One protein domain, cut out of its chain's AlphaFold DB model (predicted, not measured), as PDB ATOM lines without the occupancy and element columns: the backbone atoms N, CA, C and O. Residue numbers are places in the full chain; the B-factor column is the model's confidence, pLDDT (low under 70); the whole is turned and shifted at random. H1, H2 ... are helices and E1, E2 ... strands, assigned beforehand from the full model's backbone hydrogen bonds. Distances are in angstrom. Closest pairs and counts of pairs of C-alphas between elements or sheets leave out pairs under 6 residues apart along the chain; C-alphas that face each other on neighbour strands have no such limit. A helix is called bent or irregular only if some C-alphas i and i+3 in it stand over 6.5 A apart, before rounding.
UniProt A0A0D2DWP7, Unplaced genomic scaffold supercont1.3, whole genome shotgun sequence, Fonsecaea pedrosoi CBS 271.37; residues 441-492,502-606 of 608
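What this domain is: This is residues 441 to 492 and 502 to 606 of the 608 residues of an uncharacterized protein of Fonsecaea pedrosoi CBS 271.37 (UniProt A0A0D2DWP7). A small sheet of three short antiparallel strands, E1, E2 and E3, stands at one side of a body of short and long helices, with H6, H7 and H9 grazing it. In the body, H5, H6 and H8 cross one another, and H8 lies between the two long helices H4 and H5, near the middle of the whole; H2 and H3 lie at the rim. The printed part has 157 residues, with nine named helices and three named strands in the order H1, H2, E1, E2, H3, H4, H5, H6, H7, H8, H9, E3, and the sheet's order is E1, E2, E3. The class is mostly helix, and the whole is compact, with a radius of gyration of the C-alphas of 15.3 A and spans of 46 by 41 by 28 A.

Where its parts are: E1 is residues 471 to 474, 10.5 A long, beginning with C-alpha 471 at (34.340, 25.181, -25.436). E2 is residues 482 to 485, 10.2 A long, and E3 is residues 603 to 605, its last C-alpha at (26.826, 30.895, -32.436). H6 is residues 556 to 563, 9.7 A long, H7 is residues 568 to 573, H8 is residues 586 to 591, and H9 is residues 598 to 602. H9 is irregular, with C-alphas 598 and 601 7.1 A apart. H5, residues 533 to 552, is the longest helix by residues and measures 28.5 A; H4, residues 508 to 526, measures 27.9 A. H3 is residues 502 to 506. H1, residues 452 to 460, measures 12.3 A and begins with C-alpha 452 at (31.205, 11.407, -37.907); H2 is residues 462 to 465.

How they stand to each other: E1 and E2 are a hairpin, antiparallel at 152 degrees, with N 473 and O 483 2.9 A apart, within hydrogen-bond range. E2 and E3 are antiparallel at 163 degrees, with N 484 and O 604 within range at 2.8 A. E1 and E3 are the edge strands. H6 grazes the sheet with residues 557 to 562, and H7 with residues 568 to 572. H9 is only just on the sheet, with 5 pairs of C-alphas within 10 A, and only grazes it with residues 599 to 602. H7 and H9 are close but not clearly touching; their closest C-alphas are those of Ile 572 and Ser 600, 5.5 A. H5 touches H6 with its residues 545 to 550 alone, about perpendicular at 83 degrees; the closest C-alphas are those of Ala 549 and Val 556, 5.2 A. H5 touches H8 with its residues 546 to 550 alone, at a steep tilt of 66 degrees, opposite ways; the closest C-alphas are those of Cys 546 and Thr 590, 5.0 A. H6 touches H8, about perpendicular at 83 degrees; the closest C-alphas are those of Val 556 and Thr 590, 5.0 A. H4 and H8 are close but not clearly touching, with the closest C-alphas, those of Leu 514 and Leu 588, 7.3 A apart. H4 and H5 are apart. H3 and H4 only just touch, only at the corner by their link, with 3 pairs of C-alphas within 8 A; the closest are those of Leu 504 and Ser 511, 5.6 A. H1 is close to H9 but not clearly touching; the closest C-alphas are those of Ala 452 and Pro 598, 5.1 A. H1 and H2 are close but not clearly touching, with the closest C-alphas, those of Arg 458 and Leu 465, 7.5 A apart. In H1, H3, H4, H5, H6, H7 and H8 every O i to N i+4 pair is within hydrogen-bond range; H2 is too short for one, and H9 has 0 of 1, with 1 of 2 O i to N i+3 pairs within range.

The domain as a whole: The two C-alphas farthest apart are those of Thr 464 and Asp 533, 46.8 A. Residues 493 to 501 are not printed, and C-alphas 492 and 502 are 12.4 A apart across this cut. The link from H7 to H8, residues 574 to 585, is long. Residues 447 to 448 pair with residues 595 to 596, parallel, outside the named strands. The mean pLDDT of the printed part is 90.4, and residue 463 is under 70.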
ATOM      1  N   SER A 441      22.401  25.444 -48.309       72.38
ATOM      2  CA  SER A 441      22.354  24.015 -47.979       72.38
ATOM      3  C   SER A 441      23.462  23.202 -48.675       72.38
ATOM      4  O   SER A 441      23.176  22.234 -49.381       72.38
ATOM      5  N   GLY A 442      24.722  23.605 -48.489       81.59
ATOM      6  CA  GLY A 442      25.897  22.917 -49.032       81.59
ATOM      7  C   GLY A 442      26.034  22.982 -50.561       81.59
ATOM      8  O   GLY A 442      25.522  23.895 -51.206       81.59
ATOM      9  N   TYR A 443      26.757  22.017 -51.140       89.80
ATOM     10  CA  TYR A 443      26.910  21.837 -52.591       89.80
ATOM     11  C   TYR A 443      27.177  20.365 -52.991       89.80
ATOM     12  O   TYR A 443      27.749  19.595 -52.210       89.80
ATOM     13  N   PRO A 444      26.824  19.943 -54.226       89.65
ATOM     14  CA  PRO A 444      27.032  18.577 -54.702       89.65
ATOM     15  C   PRO A 444      28.492  18.111 -54.622       89.65
ATOM     16  O   PRO A 444      29.410  18.746 -55.154       89.65
ATOM     17  N   GLY A 445      28.704  16.956 -53.992       91.51
ATOM     18  CA  GLY A 445      30.019  16.339 -53.809       91.51
ATOM     19  C   GLY A 445      30.682  16.598 -52.457       91.51
ATOM     20  O   GLY A 445      31.716  15.989 -52.203       91.51
ATOM     21  N   GLN A 446      30.094  17.415 -51.577       93.58
ATOM     22  CA  GLN A 446      30.475  17.380 -50.164       93.58
ATOM     23  C   GLN A 446      30.221  15.987 -49.562       93.58
ATOM     24  O   GLN A 446      29.290  15.288 -49.970       93.58
ATOM     25  N   PHE A 447      31.036  15.584 -48.586       94.26
ATOM     26  CA  PHE A 447      30.954  14.258 -47.968       94.26
ATOM     27  C   PHE A 447      31.254  14.289 -46.466       94.26
ATOM     28  O   PHE A 447      32.036  15.110 -45.992       94.26
ATOM     29  N   GLU A 448      30.653  13.378 -45.706       92.79
ATOM     30  CA  GLU A 448      30.873  13.287 -44.261       92.79
ATOM     31  C   GLU A 448      32.246  12.686 -43.932       92.79
ATOM     32  O   GLU A 448      32.747  11.783 -44.609       92.79
ATOM     33  N   SER A 449      32.887  13.212 -42.886       89.39
ATOM     34  CA  SER A 449      34.153  12.665 -42.396       89.39
ATOM     35  C   SER A 449      33.972  11.228 -41.893       89.39
ATOM     36  O   SER A 449      32.964  10.924 -41.258       89.39
ATOM     37  N   TYR A 450      34.997  10.385 -42.052       86.71
ATOM     38  CA  TYR A 450      35.047   9.012 -41.512       86.71
ATOM     39  C   TYR A 450      34.825   8.929 -39.984       86.71
ATOM     40  O   TYR A 450      34.575   7.866 -39.427       86.71
ATOM     41  N   GLU A 451      34.936  10.062 -39.294       83.75
ATOM     42  CA  GLU A 451      34.882  10.189 -37.841       83.75
ATOM     43  C   GLU A 451      33.496  10.648 -37.345       83.75
ATOM     44  O   GLU A 451      33.275  10.707 -36.136       83.75
ATOM     45  N   ALA A 452      32.548  10.936 -38.251       87.80
ATOM     46  CA  ALA A 452      31.205  11.407 -37.907       87.80
ATOM     47  C   ALA A 452      30.460  10.402 -37.012       87.80
ATOM     48  O   ALA A 452      30.054  10.761 -35.908       87.80
ATOM     49  N   ASP A 453      30.384   9.127 -37.413       86.32
ATOM     50  CA  ASP A 453      29.755   8.053 -36.626       86.32
ATOM     51  C   ASP A 453      30.340   7.940 -35.213       86.32
ATOM     52  O   ASP A 453      29.602   7.855 -34.231       86.32
ATOM     53  N   TYR A 454      31.670   7.991 -35.085       82.46
ATOM     54  CA  TYR A 454      32.348   7.963 -33.785       82.46
ATOM     55  C   TYR A 454      31.917   9.142 -32.899       82.46
ATOM     56  O   TYR A 454      31.669   8.970 -31.704       82.46
ATOM     57  N   LEU A 455      31.780  10.333 -33.482       81.92
ATOM     58  CA  LEU A 455      31.407  11.546 -32.765       81.92
ATOM     59  C   LEU A 455      29.905  11.589 -32.416       81.92
ATOM     60  O   LEU A 455      29.569  12.004 -31.304       81.92
ATOM     61  N   HIS A 456      29.015  11.064 -33.269       84.96
ATOM     62  CA  HIS A 456      27.602  10.828 -32.934       84.96
ATOM     63  C   HIS A 456      27.456   9.791 -31.805       84.96
ATOM     64  O   HIS A 456      26.714  10.015 -30.846       84.96
ATOM     65  N   VAL A 457      28.203   8.680 -31.864       85.55
ATOM     66  CA  VAL A 457      28.238   7.650 -30.809       85.55
ATOM     67  C   VAL A 457      28.772   8.225 -29.493       85.55
ATOM     68  O   VAL A 457      28.221   7.920 -28.434       85.55
ATOM     69  N   ARG A 458      29.788   9.097 -29.530       82.09
ATOM     70  CA  ARG A 458      30.286   9.835 -28.355       82.09
ATOM     71  C   ARG A 458      29.231  10.788 -27.788       82.09
ATOM     72  O   ARG A 458      29.017  10.778 -26.579       82.09
ATOM     73  N   ALA A 459      28.540  11.556 -28.634       81.22
ATOM     74  CA  ALA A 459      27.479  12.469 -28.208       81.22
ATOM     75  C   ALA A 459      26.325  11.721 -27.516       81.22
ATOM     76  O   ALA A 459      25.918  12.086 -26.410       81.22
ATOM     77  N   ALA A 460      25.848  10.628 -28.123       83.45
ATOM     78  CA  ALA A 460      24.786   9.784 -27.575       83.45
ATOM     79  C   ALA A 460      25.184   9.114 -26.245       83.45
ATOM     80  O   ALA A 460      24.370   9.028 -25.326       83.45
ATOM     81  N   ASN A 461      26.445   8.690 -26.112       82.82
ATOM     82  CA  ASN A 461      26.983   8.078 -24.892       82.82
ATOM     83  C   ASN A 461      27.530   9.090 -23.867       82.82
ATOM     84  O   ASN A 461      28.155   8.689 -22.890       82.82
ATOM     85  N   SER A 462      27.280  10.392 -24.011       78.71
ATOM     86  CA  SER A 462      27.734  11.395 -23.030       78.71
ATOM     87  C   SER A 462      27.163  11.185 -21.613       78.71
ATOM     88  O   SER A 462      27.783  11.555 -20.618       78.71
ATOM     89  N   ALA A 463      26.029  10.491 -21.479       69.70
ATOM     90  CA  ALA A 463      25.503  10.067 -20.178       69.70
ATOM     91  C   ALA A 463      26.357   8.989 -19.466       69.70
ATOM     92  O   ALA A 463      26.219   8.812 -18.258       69.70
ATOM     93  N   THR A 464      27.221   8.263 -20.189       77.62
ATOM     94  CA  THR A 464      28.060   7.168 -19.658       77.62
ATOM     95  C   THR A 464      29.563   7.442 -19.770       77.62
ATOM     96  O   THR A 464      30.319   6.992 -18.914       77.62
ATOM     97  N   LEU A 465      29.995   8.207 -20.777       74.07
ATOM     98  CA  LEU A 465      31.391   8.606 -21.008       74.07
ATOM     99  C   LEU A 465      31.788   9.914 -20.298       74.07
ATOM    100  O   LEU A 465      32.969  10.252 -20.262       74.07
ATOM    101  N   GLY A 466      30.818  10.638 -19.733       72.93
ATOM    102  CA  GLY A 466      31.005  11.961 -19.143       72.93
ATOM    103  C   GLY A 466      30.327  13.052 -19.972       72.93
ATOM    104  O   GLY A 466      30.239  12.960 -21.198       72.93
ATOM    105  N   ALA A 467      29.815  14.074 -19.282       71.27
ATOM    106  CA  ALA A 467      29.058  15.153 -19.909       71.27
ATOM    107  C   ALA A 467      29.892  15.869 -20.994       71.27
ATOM    108  O   ALA A 467      31.104  16.013 -20.815       71.27
ATOM    109  N   PRO A 468      29.275  16.348 -22.092       74.94
ATOM    110  CA  PRO A 468      30.003  17.065 -23.129       74.94
ATOM    111  C   PRO A 468      30.584  18.354 -22.543       74.94
ATOM    112  O   PRO A 468      29.847  19.151 -21.960       74.94
ATOM    113  N   THR A 469      31.895  18.551 -22.671       79.23
ATOM    114  CA  THR A 469      32.553  19.783 -22.224       79.23
ATOM    115  C   THR A 469      32.370  20.857 -23.297       79.23
ATOM    116  O   THR A 469      32.917  20.695 -24.391       79.23
ATOM    117  N   PRO A 470      31.630  21.950 -23.027       87.52
ATOM    118  CA  PRO A 470      31.518  23.049 -23.970       87.52
ATOM    119  C   PRO A 470      32.830  23.839 -24.026       87.52
ATOM    120  O   PRO A 470      33.445  24.105 -22.993       87.52
ATOM    121  N   PHE A 471      33.224  24.260 -25.226       90.96
ATOM    122  CA  PHE A 471      34.340  25.181 -25.436       90.96
ATOM    123  C   PHE A 471      33.876  26.376 -26.278       90.96
ATOM    124  O   PHE A 471      33.351  26.179 -27.375       90.96
ATOM    125  N   THR A 472      34.070  27.601 -25.785       93.83
ATOM    126  CA  THR A 472      33.700  28.843 -26.490       93.83
ATOM    127  C   THR A 472      34.912  29.448 -27.203       93.83
ATOM    128  O   THR A 472      36.014  29.448 -26.659       93.83
ATOM    129  N   MET A 473      34.712  29.931 -28.426       92.67
ATOM    130  CA  MET A 473      35.720  30.520 -29.315       92.67
ATOM    131  C   MET A 473      35.213  31.849 -29.885       92.67
ATOM    132  O   MET A 473      34.007  32.041 -30.015       92.67
ATOM    133  N   GLY A 474      36.139  32.722 -30.286       91.17
ATOM    134  CA  GLY A 474      35.831  34.042 -30.842       91.17
ATOM    135  C   GLY A 474      35.838  35.171 -29.807       91.17
ATOM    136  O   GLY A 474      36.380  35.030 -28.713       91.17
ATOM    137  N   ASP A 475      35.262  36.297 -30.211       91.57
ATOM    138  CA  ASP A 475      35.158  37.568 -29.504       91.57
ATOM    139  C   ASP A 475      33.747  38.142 -29.773       91.57
ATOM    140  O   ASP A 475      33.376  38.289 -30.943       91.57
ATOM    141  N   PRO A 476      32.944  38.475 -28.743       89.64
ATOM    142  CA  PRO A 476      31.612  39.064 -28.916       89.64
ATOM    143  C   PRO A 476      31.606  40.468 -29.551       89.64
ATOM    144  O   PRO A 476      30.535  41.017 -29.774       89.64
ATOM    145  N   LEU A 477      32.767  41.080 -29.821       91.38
ATOM    146  CA  LEU A 477      32.882  42.363 -30.529       91.38
ATOM    147  C   LEU A 477      33.258  42.220 -32.016       91.38
ATOM    148  O   LEU A 477      33.368  43.225 -32.721       91.38
ATOM    149  N   HIS A 478      33.480  40.999 -32.508       90.76
ATOM    150  CA  HIS A 478      33.796  40.742 -33.914       90.76
ATOM    151  C   HIS A 478      32.513  40.523 -34.740       90.76
ATOM    152  O   HIS A 478      31.606  39.871 -34.235       90.76
ATOM    153  N   PRO A 479      32.445  40.891 -36.038       88.22
ATOM    154  CA  PRO A 479      31.297  40.607 -36.927       88.22
ATOM    155  C   PRO A 479      30.936  39.123 -37.180       88.22
ATOM    156  O   PRO A 479      30.173  38.829 -38.094       88.22
ATOM    157  N   ASN A 480      31.529  38.193 -36.428       90.28
ATOM    158  CA  ASN A 480      31.260  36.750 -36.433       90.28
ATOM    159  C   ASN A 480      30.923  36.222 -35.015       90.28
ATOM    160  O   ASN A 480      30.803  35.011 -34.833       90.28
ATOM    161  N   ASN A 481      30.809  37.121 -34.025       89.17
ATOM    162  CA  ASN A 481      30.499  36.884 -32.613       89.17
ATOM    163  C   ASN A 481      31.375  35.814 -31.927       89.17
ATOM    164  O   ASN A 481      32.410  35.389 -32.444       89.17
ATOM    165  N   GLU A 482      31.002  35.394 -30.718       93.79
ATOM    166  CA  GLU A 482      31.521  34.165 -30.113       93.79
ATOM    167  C   GLU A 482      30.630  32.954 -30.450       93.79
ATOM    168  O   GLU A 482      29.433  33.077 -30.716       93.79
ATOM    169  N   PHE A 483      31.202  31.749 -30.417       93.67
ATOM    170  CA  PHE A 483      30.488  30.494 -30.661       93.67
ATOM    171  C   PHE A 483      30.934  29.386 -29.705       93.67
ATOM    172  O   PHE A 483      32.116  29.247 -29.394       93.67
ATOM    173  N   THR A 484      29.994  28.553 -29.254       94.29
ATOM    174  CA  THR A 484      30.256  27.438 -28.333       94.29
ATOM    175  C   THR A 484      30.145  26.088 -29.034       94.29
ATOM    176  O   THR A 484      29.082  25.690 -29.509       94.29
ATOM    177  N   HIS A 485      31.243  25.336 -29.017       91.83
ATOM    178  CA  HIS A 485      31.327  23.941 -29.430       91.83
ATOM    179  C   HIS A 485      30.969  23.034 -28.242       91.83
ATOM    180  O   HIS A 485      31.784  22.799 -27.355       91.83
ATOM    181  N   THR A 486      29.745  22.510 -28.212       88.81
ATOM    182  CA  THR A 486      29.178  21.783 -27.057       88.81
ATOM    183  C   THR A 486      29.732  20.366 -26.865       88.81
ATOM    184  O   THR A 486      30.006  19.967 -25.739       88.81
ATOM    185  N   ASN A 487      29.947  19.608 -27.946       86.81
ATOM    186  CA  ASN A 487      30.549  18.264 -27.922       86.81
ATOM    187  C   ASN A 487      32.039  18.314 -28.300       86.81
ATOM    188  O   ASN A 487      32.453  17.715 -29.292       86.81
ATOM    189  N   PHE A 488      32.835  19.114 -27.585       86.20
ATOM    190  CA  PHE A 488      34.228  19.342 -27.968       86.20
ATOM    191  C   PHE A 488      35.089  18.064 -27.896       86.20
ATOM    192  O   PHE A 488      34.972  17.245 -26.975       86.20
ATOM    193  N   VAL A 489      35.974  17.904 -28.889       86.49
ATOM    194  CA  VAL A 489      36.967  16.827 -28.973       86.49
ATOM    195  C   VAL A 489      38.328  17.427 -29.299       86.49
ATOM    196  O   VAL A 489      38.520  18.012 -30.365       86.49
ATOM    197  N   GLU A 490      39.260  17.266 -28.366       88.76
ATOM    198  CA  GLU A 490      40.627  17.770 -28.458       88.76
ATOM    199  C   GLU A 490      41.472  16.941 -29.433       88.76
ATOM    200  O   GLU A 490      41.347  15.717 -29.507       88.76
ATOM    201  N   ASP A 491      42.349  17.607 -30.178       88.41
ATOM    202  CA  ASP A 491      43.391  16.966 -30.968       88.41
ATOM    203  C   ASP A 491      44.612  16.629 -30.083       88.41
ATOM    204  O   ASP A 491      45.361  17.538 -29.730       88.41
ATOM    205  N   PRO A 492      44.921  15.345 -29.802       86.31
ATOM    206  CA  PRO A 492      46.104  14.959 -29.022       86.31
ATOM    207  C   PRO A 492      47.440  15.246 -29.734       86.31
ATOM    208  O   PRO A 492      48.503  15.008 -29.168       86.31
ATOM    209  N   ALA A 502      54.466   9.965 -37.821       86.78
ATOM    210  CA  ALA A 502      54.389   9.498 -36.437       86.78
ATOM    211  C   ALA A 502      52.996   9.725 -35.817       86.78
ATOM    212  O   ALA A 502      52.509   8.858 -35.099       86.78
ATOM    213  N   ASP A 503      52.334  10.841 -36.145       85.06
ATOM    214  CA  ASP A 503      50.959  11.121 -35.707       85.06
ATOM    215  C   ASP A 503      49.953  10.117 -36.296       85.06
ATOM    216  O   ASP A 503      49.010   9.710 -35.622       85.06
ATOM    217  N   LEU A 504      50.157   9.700 -37.550       86.22
ATOM    218  CA  LEU A 504      49.302   8.731 -38.247       86.22
ATOM    219  C   LEU A 504      49.556   7.286 -37.799       86.22
ATOM    220  O   LEU A 504      48.601   6.531 -37.625       86.22
ATOM    221  N   ASP A 505      50.820   6.921 -37.572       86.45
ATOM    222  CA  ASP A 505      51.212   5.623 -37.015       86.45
ATOM    223  C   ASP A 505      50.694   5.464 -35.564       86.45
ATOM    224  O   ASP A 505      50.348   4.358 -35.150       86.45
ATOM    225  N   ALA A 506      50.587   6.562 -34.800       84.03
ATOM    226  CA  ALA A 506      50.024   6.582 -33.444       84.03
ATOM    227  C   ALA A 506      48.481   6.609 -33.398       84.03
ATOM    228  O   ALA A 506      47.889   6.163 -32.414       84.03
ATOM    229  N   LEU A 507      47.819   7.134 -34.436       83.17
ATOM    230  CA  LEU A 507      46.367   7.340 -34.482       83.17
ATOM    231  C   LEU A 507      45.776   6.677 -35.741       83.17
ATOM    232  O   LEU A 507      45.421   7.373 -36.694       83.17
ATOM    233  N   PRO A 508      45.621   5.337 -35.766       78.38
ATOM    234  CA  PRO A 508      45.276   4.593 -36.983       78.38
ATOM    235  C   PRO A 508      43.934   5.002 -37.612       78.38
ATOM    236  O   PRO A 508      43.778   4.918 -38.828       78.38
ATOM    237  N   VAL A 509      42.984   5.519 -36.822       83.21
ATOM    238  CA  VAL A 509      41.719   6.087 -37.331       83.21
ATOM    239  C   VAL A 509      41.974   7.244 -38.311       83.21
ATOM    240  O   VAL A 509      41.267   7.364 -39.308       83.21
ATOM    241  N   ARG A 510      43.028   8.045 -38.104       85.32
ATOM    242  CA  ARG A 510      43.365   9.181 -38.975       85.32
ATOM    243  C   ARG A 510      43.931   8.765 -40.322       85.32
ATOM    244  O   ARG A 510      43.648   9.432 -41.310       85.32
ATOM    245  N   SER A 511      44.690   7.669 -40.402       86.62
ATOM    246  CA  SER A 511      45.165   7.175 -41.703       86.62
ATOM    247  C   SER A 511      43.994   6.672 -42.558       86.62
ATOM    248  O   SER A 511      43.939   6.963 -43.755       86.62
ATOM    249  N   ALA A 512      42.994   6.038 -41.934       89.12
ATOM    250  CA  ALA A 512      41.722   5.714 -42.577       89.12
ATOM    251  C   ALA A 512      40.927   6.977 -42.965       89.12
ATOM    252  O   ALA A 512      40.476   7.072 -44.106       89.12
ATOM    253  N   ALA A 513      40.811   7.970 -42.073       90.16
ATOM    254  CA  ALA A 513      40.087   9.217 -42.338       90.16
ATOM    255  C   ALA A 513      40.703  10.047 -43.479       90.16
ATOM    256  O   ALA A 513      39.963  10.553 -44.324       90.16
ATOM    257  N   LEU A 514      42.037  10.129 -43.562       91.16
ATOM    258  CA  LEU A 514      42.744  10.722 -44.702       91.16
ATOM    259  C   LEU A 514      42.486   9.932 -45.988       91.16
ATOM    260  O   LEU A 514      42.022  10.509 -46.964       91.16
ATOM    261  N   THR A 515      42.687   8.610 -45.979       91.88
ATOM    262  CA  THR A 515      42.469   7.749 -47.162       91.88
ATOM    263  C   THR A 515      41.021   7.827 -47.674       91.88
ATOM    264  O   THR A 515      40.763   7.735 -48.877       91.88
ATOM    265  N   HIS A 516      40.053   8.000 -46.767       93.39
ATOM    266  CA  HIS A 516      38.657   8.267 -47.097       93.39
ATOM    267  C   HIS A 516      38.491   9.653 -47.735       93.39
ATOM    268  O   HIS A 516      37.927   9.762 -48.822       93.39
ATOM    269  N   ALA A 517      39.035  10.700 -47.108       94.15
ATOM    270  CA  ALA A 517      38.928  12.069 -47.597       94.15
ATOM    271  C   ALA A 517      39.613  12.287 -48.956       94.15
ATOM    272  O   ALA A 517      39.041  12.952 -49.812       94.15
ATOM    273  N   GLU A 518      40.769  11.670 -49.209       94.32
ATOM    274  CA  GLU A 518      41.434  11.671 -50.520       94.32
ATOM    275  C   GLU A 518      40.531  11.082 -51.609       94.32
ATOM    276  O   GLU A 518      40.324  11.697 -52.658       94.32
ATOM    277  N   ARG A 519      39.941   9.908 -51.346       95.10
ATOM    278  CA  ARG A 519      39.046   9.220 -52.284       95.10
ATOM    279  C   ARG A 519      37.778  10.025 -52.554       95.10
ATOM    280  O   ARG A 519      37.362  10.149 -53.705       95.10
ATOM    281  N   CYS A 520      37.164  10.566 -51.509       95.21
ATOM    282  CA  CYS A 520      35.916  11.309 -51.621       95.21
ATOM    283  C   CYS A 520      36.122  12.712 -52.210       95.21
ATOM    284  O   CYS A 520      35.281  13.142 -52.991       95.21
ATOM    285  N   ALA A 521      37.257  13.379 -51.969       93.92
ATOM    286  CA  ALA A 521      37.623  14.625 -52.650       93.92
ATOM    287  C   ALA A 521      37.951  14.399 -54.140       93.92
ATOM    288  O   ALA A 521      37.548  15.195 -54.989       93.92
ATOM    289  N   ALA A 522      38.609  13.287 -54.492       94.03
ATOM    290  CA  ALA A 522      38.809  12.898 -55.891       94.03
ATOM    291  C   ALA A 522      37.471  12.609 -56.600       94.03
ATOM    292  O   ALA A 522      37.254  13.059 -57.725       94.03
ATOM    293  N   HIS A 523      36.538  11.930 -55.923       93.65
ATOM    294  CA  HIS A 523      35.172  11.761 -56.417       93.65
ATOM    295  C   HIS A 523      34.453  13.115 -56.552       93.65
ATOM    296  O   HIS A 523      33.934  13.411 -57.623       93.65
ATOM    297  N   ALA A 524      34.494  13.983 -55.538       93.44
ATOM    298  CA  ALA A 524      33.902  15.321 -55.582       93.44
ATOM    299  C   ALA A 524      34.428  16.162 -56.758       93.44
ATOM    300  O   ALA A 524      33.647  16.843 -57.426       93.44
ATOM    301  N   ALA A 525      35.725  16.080 -57.066       91.40
ATOM    302  CA  ALA A 525      36.317  16.747 -58.223       91.40
ATOM    303  C   ALA A 525      35.729  16.265 -59.566       91.40
ATOM    304  O   ALA A 525      35.591  17.076 -60.477       91.40
ATOM    305  N   SER A 526      35.321  14.993 -59.676       92.21
ATOM    306  CA  SER A 526      34.671  14.446 -60.882       92.21
ATOM    307  C   SER A 526      33.212  14.880 -61.083       92.21
ATOM    308  O   SER A 526      32.708  14.789 -62.196       92.21
ATOM    309  N   LEU A 527      32.536  15.412 -60.056       90.19
ATOM    310  CA  LEU A 527      31.133  15.856 -60.140       90.19
ATOM    311  C   LEU A 527      30.973  17.295 -60.676       90.19
ATOM    312  O   LEU A 527      29.986  17.961 -60.364       90.19
ATOM    313  N   GLY A 528      31.948  17.795 -61.444       84.11
ATOM    314  CA  GLY A 528      31.943  19.158 -61.992       84.11
ATOM    315  C   GLY A 528      30.699  19.456 -62.832       84.11
ATOM    316  O   GLY A 528      30.019  20.444 -62.575       84.11
ATOM    317  N   ASP A 529      30.343  18.539 -63.736       87.88
ATOM    318  CA  ASP A 529      29.216  18.671 -64.677       87.88
ATOM    319  C   ASP A 529      27.821  18.666 -64.008       87.88
ATOM    320  O   ASP A 529      26.808  18.855 -64.680       87.88
ATOM    321  N   ILE A 530      27.749  18.402 -62.697       91.21
ATOM    322  CA  ILE A 530      26.496  18.311 -61.926       91.21
ATOM    323  C   ILE A 530      26.207  19.608 -61.155       91.21
ATOM    324  O   ILE A 530      25.051  19.881 -60.830       91.21
ATOM    325  N   ARG A 531      27.231  20.419 -60.853       91.74
ATOM    326  CA  ARG A 531      27.062  21.684 -60.123       91.74
ATOM    327  C   ARG A 531      26.577  22.794 -61.044       91.74
ATOM    328  O   ARG A 531      27.034  22.923 -62.175       91.74
ATOM    329  N   SER A 532      25.739  23.671 -60.511       91.07
ATOM    330  CA  SER A 532      25.561  25.008 -61.072       91.07
ATOM    331  C   SER A 532      26.820  25.866 -60.880       91.07
ATOM    332  O   SER A 532      27.600  25.660 -59.943       91.07
ATOM    333  N   ASP A 533      26.975  26.903 -61.709       90.91
ATOM    334  CA  ASP A 533      28.062  27.890 -61.590       90.91
ATOM    335  C   ASP A 533      28.160  28.512 -60.188       90.91
ATOM    336  O   ASP A 533      29.240  28.908 -59.749       90.91
ATOM    337  N   VAL A 534      27.032  28.609 -59.476       89.32
ATOM    338  CA  VAL A 534      26.938  29.183 -58.128       89.32
ATOM    339  C   VAL A 534      27.543  28.234 -57.092       89.32
ATOM    340  O   VAL A 534      28.386  28.652 -56.302       89.32
ATOM    341  N   GLU A 535      27.181  26.951 -57.136       91.71
ATOM    342  CA  GLU A 535      27.708  25.904 -56.245       91.71
ATOM    343  C   GLU A 535      29.198  25.634 -56.493       91.71
ATOM    344  O   GLU A 535      29.975  25.464 -55.555       91.71
ATOM    345  N   GLU A 536      29.628  25.633 -57.754       92.30
ATOM    346  CA  GLU A 536      31.040  25.483 -58.112       92.30
ATOM    347  C   GLU A 536      31.854  26.751 -57.774       92.30
ATOM    348  O   GLU A 536      33.014  26.643 -57.379       92.30
ATOM    349  N   THR A 537      31.256  27.951 -57.817       92.49
ATOM    350  CA  THR A 537      31.886  29.171 -57.272       92.49
ATOM    351  C   THR A 537      32.038  29.084 -55.751       92.49
ATOM    352  O   THR A 537      33.131  29.330 -55.242       92.49
ATOM    353  N   LEU A 538      30.985  28.677 -55.030       92.24
ATOM    354  CA  LEU A 538      31.009  28.469 -53.578       92.24
ATOM    355  C   LEU A 538      32.121  27.487 -53.176       92.24
ATOM    356  O   LEU A 538      32.957  27.799 -52.327       92.24
ATOM    357  N   ARG A 539      32.193  26.337 -53.857       94.54
ATOM    358  CA  ARG A 539      33.256  25.342 -53.682       94.54
ATOM    359  C   ARG A 539      34.650  25.933 -53.907       94.54
ATOM    360  O   ARG A 539      35.550  25.691 -53.105       94.54
ATOM    361  N   ARG A 540      34.852  26.718 -54.971       94.57
ATOM    362  CA  ARG A 540      36.155  27.341 -55.272       94.57
ATOM    363  C   ARG A 540      36.611  28.297 -54.175       94.57
ATOM    364  O   ARG A 540      37.788  28.262 -53.828       94.57
ATOM    365  N   GLU A 541      35.717  29.111 -53.616       95.41
ATOM    366  CA  GLU A 541      36.066  29.992 -52.494       95.41
ATOM    367  C   GLU A 541      36.375  29.183 -51.221       95.41
ATOM    368  O   GLU A 541      37.417  29.394 -50.608       95.41
ATOM    369  N   ILE A 542      35.587  28.153 -50.897       95.98
ATOM    370  CA  ILE A 542      35.842  27.257 -49.751       95.98
ATOM    371  C   ILE A 542      37.211  26.559 -49.840       95.98
ATOM    372  O   ILE A 542      37.940  26.477 -48.848       95.98
ATOM    373  N   HIS A 543      37.609  26.086 -51.026       96.88
ATOM    374  CA  HIS A 543      38.940  25.494 -51.230       96.88
ATOM    375  C   HIS A 543      40.068  26.538 -51.195       96.88
ATOM    376  O   HIS A 543      41.177  26.206 -50.765       96.88
ATOM    377  N   ARG A 544      39.806  27.797 -51.583       97.26
ATOM    378  CA  ARG A 544      40.752  28.917 -51.414       97.26
ATOM    379  C   ARG A 544      40.975  29.245 -49.940       97.26
ATOM    380  O   ARG A 544      42.127  29.414 -49.562       97.26
ATOM    381  N   GLU A 545      39.938  29.251 -49.102       97.39
ATOM    382  CA  GLU A 545      40.079  29.419 -47.643       97.39
ATOM    383  C   GLU A 545      40.940  28.308 -47.033       97.39
ATOM    384  O   GLU A 545      41.901  28.584 -46.321       97.39
ATOM    385  N   CYS A 546      40.659  27.041 -47.369       96.97
ATOM    386  CA  CYS A 546      41.484  25.911 -46.935       96.97
ATOM    387  C   CYS A 546      42.943  26.056 -47.412       96.97
ATOM    388  O   CYS A 546      43.868  25.640 -46.719       96.97
ATOM    389  N   ALA A 547      43.196  26.620 -48.598       96.99
ATOM    390  CA  ALA A 547      44.553  26.910 -49.070       96.99
ATOM    391  C   ALA A 547      45.217  28.076 -48.310       96.99
ATOM    392  O   ALA A 547      46.364  27.935 -47.892       96.99
ATOM    393  N   ALA A 548      44.507  29.185 -48.087       97.21
ATOM    394  CA  ALA A 548      45.011  30.358 -47.375       97.21
ATOM    395  C   ALA A 548      45.346  30.039 -45.909       97.21
ATOM    396  O   ALA A 548      46.472  30.280 -45.476       97.21
ATOM    397  N   ALA A 549      44.444  29.355 -45.197       96.57
ATOM    398  CA  ALA A 549      44.668  28.875 -43.835       96.57
ATOM    399  C   ALA A 549      45.944  28.020 -43.713       96.57
ATOM    400  O   ALA A 549      46.737  28.204 -42.792       96.57
ATOM    401  N   ARG A 550      46.213  27.135 -44.688       94.82
ATOM    402  CA  ARG A 550      47.450  26.327 -44.736       94.82
ATOM    403  C   ARG A 550      48.714  27.142 -45.018       94.82
ATOM    404  O   ARG A 550      49.778  26.741 -44.553       94.82
ATOM    405  N   LEU A 551      48.615  28.243 -45.767       95.26
ATOM    406  CA  LEU A 551      49.743  29.136 -46.069       95.26
ATOM    407  C   LEU A 551      50.097  30.034 -44.874       95.26
ATOM    408  O   LEU A 551      51.274  30.192 -44.563       95.26
ATOM    409  N   GLU A 552      49.095  30.555 -44.168       94.68
ATOM    410  CA  GLU A 552      49.266  31.242 -42.875       94.68
ATOM    411  C   GLU A 552      49.666  30.254 -41.759       94.68
ATOM    412  O   GLU A 552      50.372  30.585 -40.802       94.68
ATOM    413  N   GLY A 553      49.264  28.991 -41.910       93.67
ATOM    414  CA  GLY A 553      49.509  27.913 -40.963       93.67
ATOM    415  C   GLY A 553      48.624  28.008 -39.720       93.67
ATOM    416  O   GLY A 553      49.125  27.777 -38.620       93.67
ATOM    417  N   VAL A 554      47.356  28.359 -39.910       94.72
ATOM    418  CA  VAL A 554      46.270  28.345 -38.916       94.72
ATOM    419  C   VAL A 554      45.213  27.317 -39.336       94.72
ATOM    420  O   VAL A 554      45.202  26.861 -40.485       94.72
ATOM    421  N   SER A 555      44.291  26.948 -38.450       95.24
ATOM    422  CA  SER A 555      43.096  26.202 -38.869       95.24
ATOM    423  C   SER A 555      42.210  27.017 -39.813       95.24
ATOM    424  O   SER A 555      42.103  28.242 -39.727       95.24
ATOM    425  N   VAL A 556      41.475  26.318 -40.680       96.60
ATOM    426  CA  VAL A 556      40.468  26.955 -41.538       96.60
ATOM    427  C   VAL A 556      39.323  27.591 -40.739       96.60
ATOM    428  O   VAL A 556      38.708  28.538 -41.216       96.60
ATOM    429  N   GLY A 557      39.059  27.128 -39.510       96.51
ATOM    430  CA  GLY A 557      38.105  27.775 -38.611       96.51
ATOM    431  C   GLY A 557      38.587  29.137 -38.124       96.51
ATOM    432  O   GLY A 557      37.844  30.111 -38.228       96.51
ATOM    433  N   GLN A 558      39.844  29.237 -37.682       95.73
ATOM    434  CA  GLN A 558      40.451  30.521 -37.324       95.73
ATOM    435  C   GLN A 558      40.561  31.453 -38.546       95.73
ATOM    436  O   GLN A 558      40.272  32.641 -38.431       95.73
ATOM    437  N   TYR A 559      40.902  30.925 -39.728       97.38
ATOM    438  CA  TYR A 559      40.907  31.718 -40.962       97.38
ATOM    439  C   TYR A 559      39.513  32.273 -41.292       97.38
ATOM    440  O   TYR A 559      39.369  33.473 -41.497       97.38
ATOM    441  N   ARG A 560      38.467  31.432 -41.291       96.65
ATOM    442  CA  ARG A 560      37.077  31.864 -41.539       96.65
ATOM    443  C   ARG A 560      36.589  32.885 -40.523       96.65
ATOM    444  O   ARG A 560      35.839  33.783 -40.888       96.65
ATOM    445  N   TYR A 561      37.045  32.771 -39.278       96.16
ATOM    446  CA  TYR A 561      36.691  33.705 -38.224       96.16
ATOM    447  C   TYR A 561      37.086  35.152 -38.563       96.16
ATOM    448  O   TYR A 561      36.240  36.038 -38.476       96.16
ATOM    449  N   TYR A 562      38.331  35.372 -39.007       95.31
ATOM    450  CA  TYR A 562      38.878  36.710 -39.296       95.31
ATOM    451  C   TYR A 562      38.788  37.144 -40.771       95.31
ATOM    452  O   TYR A 562      38.755  38.338 -41.055       95.31
ATOM    453  N   GLN A 563      38.808  36.197 -41.715       95.46
ATOM    454  CA  GLN A 563      38.964  36.430 -43.163       95.46
ATOM    455  C   GLN A 563      37.953  35.643 -44.026       95.46
ATOM    456  O   GLN A 563      38.139  35.502 -45.240       95.46
ATOM    457  N   GLY A 564      36.894  35.095 -43.420       93.61
ATOM    458  CA  GLY A 564      35.827  34.396 -44.137       93.61
ATOM    459  C   GLY A 564      35.027  35.310 -45.073       93.61
ATOM    460  O   GLY A 564      34.868  36.502 -44.818       93.61
ATOM    461  N   PHE A 565      34.506  34.749 -46.168       93.07
ATOM    462  CA  PHE A 565      33.599  35.454 -47.093       93.07
ATOM    463  C   PHE A 565      32.104  35.236 -46.778       93.07
ATOM    464  O   PHE A 565      31.251  35.782 -47.482       93.07
ATOM    465  N   MET A 566      31.794  34.441 -45.749       92.12
ATOM    466  CA  MET A 566      30.456  34.156 -45.206       92.12
ATOM    467  C   MET A 566      30.473  34.390 -43.683       92.12
ATOM    468  O   MET A 566      31.553  34.491 -43.097       92.12
ATOM    469  N   SER A 567      29.307  34.453 -43.032       92.76
ATOM    470  CA  SER A 567      29.244  34.457 -41.561       92.76
ATOM    471  C   SER A 567      29.372  33.040 -40.984       92.76
ATOM    472  O   SER A 567      29.240  32.045 -41.708       92.76
ATOM    473  N   LEU A 568      29.608  32.912 -39.672       93.38
ATOM    474  CA  LEU A 568      29.669  31.596 -39.019       93.38
ATOM    475  C   LEU A 568      28.362  30.805 -39.153       93.38
ATOM    476  O   LEU A 568      28.420  29.594 -39.362       93.38
ATOM    477  N   GLU A 569      27.202  31.460 -39.084       92.24
ATOM    478  CA  GLU A 569      25.891  30.825 -39.263       92.24
ATOM    479  C   GLU A 569      25.764  30.202 -40.652       92.24
ATOM    480  O   GLU A 569      25.332  29.055 -40.768       92.24
ATOM    481  N   ASP A 570      26.187  30.922 -41.695       92.80
ATOM    482  CA  ASP A 570      26.169  30.445 -43.079       92.80
ATOM    483  C   ASP A 570      27.124  29.250 -43.276       92.80
ATOM    484  O   ASP A 570      26.757  28.261 -43.920       92.80
ATOM    485  N   TYR A 571      28.329  29.280 -42.687       94.89
ATOM    486  CA  TYR A 571      29.230  28.117 -42.707       94.89
ATOM    487  C   TYR A 571      28.622  26.914 -41.968       94.89
ATOM    488  O   TYR A 571      28.680  25.792 -42.474       94.89
ATOM    489  N   ILE A 572      28.026  27.121 -40.789       93.14
ATOM    490  CA  ILE A 572      27.411  26.053 -39.984       93.14
ATOM    491  C   ILE A 572      26.186  25.466 -40.704       93.14
ATOM    492  O   ILE A 572      26.044  24.242 -40.755       93.14
ATOM    493  N   ALA A 573      25.352  26.299 -41.335       91.51
ATOM    494  CA  ALA A 573      24.211  25.873 -42.147       91.51
ATOM    495  C   ALA A 573      24.637  25.009 -43.349       91.51
ATOM    496  O   ALA A 573      23.993  24.002 -43.649       91.51
ATOM    497  N   ALA A 574      25.773  25.335 -43.972       92.64
ATOM    498  CA  ALA A 574      26.402  24.536 -45.024       92.64
ATOM    499  C   ALA A 574      27.207  23.316 -44.503       92.64
ATOM    500  O   ALA A 574      27.882  22.642 -45.289       92.64
ATOM    501  N   ARG A 575      27.171  23.039 -43.186       94.26
ATOM    502  CA  ARG A 575      27.973  22.030 -42.453       94.26
ATOM    503  C   ARG A 575      29.489  22.139 -42.717       94.26
ATOM    504  O   ARG A 575      30.217  21.147 -42.682       94.26
ATOM    505  N   ILE A 576      29.987  23.352 -42.952       95.32
ATOM    506  CA  ILE A 576      31.403  23.688 -43.167       95.32
ATOM    507  C   ILE A 576      32.124  23.855 -41.812       95.32
ATOM    508  O   ILE A 576      31.520  24.150 -40.782       95.32
ATOM    509  N   CYS A 577      33.439  23.625 -41.782       95.75
ATOM    510  CA  CYS A 577      34.227  23.696 -40.551       95.75
ATOM    511  C   CYS A 577      34.567  25.134 -40.133       95.75
ATOM    512  O   CYS A 577      35.268  25.836 -40.866       95.75
ATOM    513  N   VAL A 578      34.156  25.503 -38.915       96.18
ATOM    514  CA  VAL A 578      34.561  26.730 -38.196       96.18
ATOM    515  C   VAL A 578      35.451  26.439 -36.968       96.18
ATOM    516  O   VAL A 578      35.731  27.318 -36.161       96.18
ATOM    517  N   CYS A 579      35.912  25.194 -36.796       95.31
ATOM    518  CA  CYS A 579      36.663  24.755 -35.614       95.31
ATOM    519  C   CYS A 579      38.138  25.190 -35.636       95.31
ATOM    520  O   CYS A 579      38.806  25.069 -36.666       95.31
ATOM    521  N   TRP A 580      38.648  25.621 -34.480       94.83
ATOM    522  CA  TRP A 580      40.038  26.055 -34.295       94.83
ATOM    523  C   TRP A 580      41.032  24.880 -34.163       94.83
ATOM    524  O   TRP A 580      40.634  23.730 -33.973       94.83
ATOM    525  N   ASP A 581      42.331  25.183 -34.226       93.73
ATOM    526  CA  ASP A 581      43.494  24.277 -34.334       93.73
ATOM    527  C   ASP A 581      43.553  23.119 -33.321       93.73
ATOM    528  O   ASP A 581      44.086  22.051 -33.622       93.73
ATOM    529  N   PHE A 582      43.019  23.325 -32.118       92.56
ATOM    530  CA  PHE A 582      42.997  22.336 -31.035       92.56
ATOM    531  C   PHE A 582      41.806  21.366 -31.131       92.56
ATOM    532  O   PHE A 582      41.763  20.372 -30.409       92.56
ATOM    533  N   CYS A 583      40.843  21.610 -32.026       92.43
ATOM    534  CA  CYS A 583      39.755  20.680 -32.318       92.43
ATOM    535  C   CYS A 583      40.231  19.547 -33.233       92.43
ATOM    536  O   CYS A 583      40.846  19.798 -34.271       92.43
ATOM    537  N   TRP A 584      39.860  18.307 -32.904       89.01
ATOM    538  CA  TRP A 584      40.233  17.096 -33.641       89.01
ATOM    539  C   TRP A 584      39.989  17.178 -35.160       89.01
ATOM    540  O   TRP A 584      40.847  16.776 -35.944       89.01
ATOM    541  N   CYS A 585      38.843  17.713 -35.600       91.59
ATOM    542  CA  CYS A 585      38.483  17.755 -37.024       91.59
ATOM    543  C   CYS A 585      39.206  18.858 -37.822       91.59
ATOM    544  O   CYS A 585      39.180  18.831 -39.058       91.59
ATOM    545  N   SER A 586      39.840  19.824 -37.140       93.37
ATOM    546  CA  SER A 586      40.344  21.065 -37.745       93.37
ATOM    547  C   SER A 586      41.346  20.790 -38.867       93.37
ATOM    548  O   SER A 586      41.183  21.298 -39.974       93.37
ATOM    549  N   LYS A 587      42.327  19.913 -38.630       91.36
ATOM    550  CA  LYS A 587      43.361  19.527 -39.602       91.36
ATOM    551  C   LYS A 587      42.782  18.841 -40.835       91.36
ATOM    552  O   LYS A 587      43.178  19.170 -41.948       91.36
ATOM    553  N   LEU A 588      41.807  17.944 -40.661       92.99
ATOM    554  CA  LEU A 588      41.151  17.267 -41.785       92.99
ATOM    555  C   LEU A 588      40.403  18.281 -42.669       92.99
ATOM    556  O   LEU A 588      40.625  18.329 -43.878       92.99
ATOM    557  N   CYS A 589      39.597  19.155 -42.065       94.74
ATOM    558  CA  CYS A 589      38.824  20.166 -42.795       94.74
ATOM    559  C   CYS A 589      39.693  21.309 -43.362       94.74
ATOM    560  O   CYS A 589      39.318  21.962 -44.333       94.74
ATOM    561  N   THR A 590      40.875  21.546 -42.785       95.48
ATOM    562  CA  THR A 590      41.864  22.515 -43.295       95.48
ATOM    563  C   THR A 590      42.599  21.981 -44.531       95.48
ATOM    564  O   THR A 590      43.028  22.761 -45.379       95.48
ATOM    565  N   ILE A 591      42.698  20.656 -44.694       94.43
ATOM    566  CA  ILE A 591      43.247  20.022 -45.903       94.43
ATOM    567  C   ILE A 591      42.175  19.878 -46.999       94.43
ATOM    568  O   ILE A 591      42.470  20.167 -48.162       94.43
ATOM    569  N   TYR A 592      40.948  19.468 -46.647       95.35
ATOM    570  CA  TYR A 592      39.885  19.114 -47.600       95.35
ATOM    571  C   TYR A 592      38.633  19.999 -47.456       95.35
ATOM    572  O   TYR A 592      37.811  19.783 -46.569       95.35
ATOM    573  N   GLY A 593      38.436  20.943 -48.385       95.04
ATOM    574  CA  GLY A 593      37.262  21.834 -48.403       95.04
ATOM    575  C   GLY A 593      35.926  21.157 -48.753       95.04
ATOM    576  O   GLY A 593      34.869  21.730 -48.497       95.04
ATOM    577  N   ASP A 594      35.967  19.939 -49.303       96.07
ATOM    578  CA  ASP A 594      34.785  19.113 -49.607       96.07
ATOM    579  C   ASP A 594      34.279  18.306 -48.381       96.07
ATOM    580  O   ASP A 594      33.213  17.693 -48.447       96.07
ATOM    581  N   VAL A 595      35.015  18.285 -47.259       95.33
ATOM    582  CA  VAL A 595      34.609  17.566 -46.035       95.33
ATOM    583  C   VAL A 595      33.543  18.356 -45.277       95.33
ATOM    584  O   VAL A 595      33.783  19.486 -44.848       95.33
ATOM    585  N   LEU A 596      32.394  17.726 -45.028       95.30
ATOM    586  CA  LEU A 596      31.434  18.195 -44.033       95.30
ATOM    587  C   LEU A 596      32.040  18.050 -42.639       95.30
ATOM    588  O   LEU A 596      32.495  16.973 -42.242       95.30
ATOM    589  N   CYS A 597      32.030  19.144 -41.889       94.70
ATOM    590  CA  CYS A 597      32.537  19.185 -40.532       94.70
ATOM    591  C   CYS A 597      31.620  18.360 -39.619       94.70
ATOM    592  O   CYS A 597      30.464  18.759 -39.430       94.70
ATOM    593  N   PRO A 598      32.107  17.276 -38.984       92.11
ATOM    594  CA  PRO A 598      31.273  16.487 -38.079       92.11
ATOM    595  C   PRO A 598      30.805  17.324 -36.881       92.11
ATOM    596  O   PRO A 598      29.712  17.121 -36.370       92.11
ATOM    597  N   CYS A 599      31.590  18.328 -36.477       92.03
ATOM    598  CA  CYS A 599      31.267  19.198 -35.352       92.03
ATOM    599  C   CYS A 599      30.158  20.226 -35.625       92.03
ATOM    600  O   CYS A 599      29.705  20.865 -34.678       92.03
ATOM    601  N   SER A 600      29.719  20.402 -36.879       91.70
ATOM    602  CA  SER A 600      28.725  21.424 -37.264       91.70
ATOM    603  C   SER A 600      27.413  21.336 -36.471       91.70
ATOM    604  O   SER A 600      26.843  22.361 -36.122       91.70
ATOM    605  N   GLU A 601      26.979  20.131 -36.099       88.50
ATOM    606  CA  GLU A 601      25.754  19.893 -35.314       88.50
ATOM    607  C   GLU A 601      25.862  20.260 -33.826       88.50
ATOM    608  O   GLU A 601      24.850  20.309 -33.125       88.50
ATOM    609  N   TRP A 602      27.075  20.493 -33.320       89.62
ATOM    610  CA  TRP A 602      27.332  20.759 -31.899       89.62
ATOM    611  C   TRP A 602      27.841  22.175 -31.644       89.62
ATOM    612  O   TRP A 602      28.160  22.501 -30.499       89.62
ATOM    613  N   ILE A 603      27.918  23.007 -32.681       92.18
ATOM    614  CA  ILE A 603      28.340  24.402 -32.598       92.18
ATOM    615  C   ILE A 603      27.100  25.296 -32.630       92.18
ATOM    616  O   ILE A 603      26.312  25.236 -33.570       92.18
ATOM    617  N   GLY A 604      26.943  26.137 -31.611       90.05
ATOM    618  CA  GLY A 604      25.990  27.245 -31.617       90.05
ATOM    619  C   GLY A 604      26.734  28.575 -31.605       90.05
ATOM    620  O   GLY A 604      27.629  28.752 -30.778       90.05
ATOM    621  N   VAL A 605      26.376  29.494 -32.503       88.80
ATOM    622  CA  VAL A 605      26.826  30.895 -32.436       88.80
ATOM    623  C   VAL A 605      25.970  31.641 -31.413       88.80
ATOM    624  O   VAL A 605      24.772  31.360 -31.284       88.80
ATOM    625  N   HIS A 606      26.569  32.572 -30.677       83.97
ATOM    626  CA  HIS A 606      25.840  33.489 -29.803       83.97
ATOM    627  C   HIS A 606      25.394  34.702 -30.620       83.97
ATOM    628  O   HIS A 606      26.220  35.516 -31.023       83.97
TER     629      HIS A 606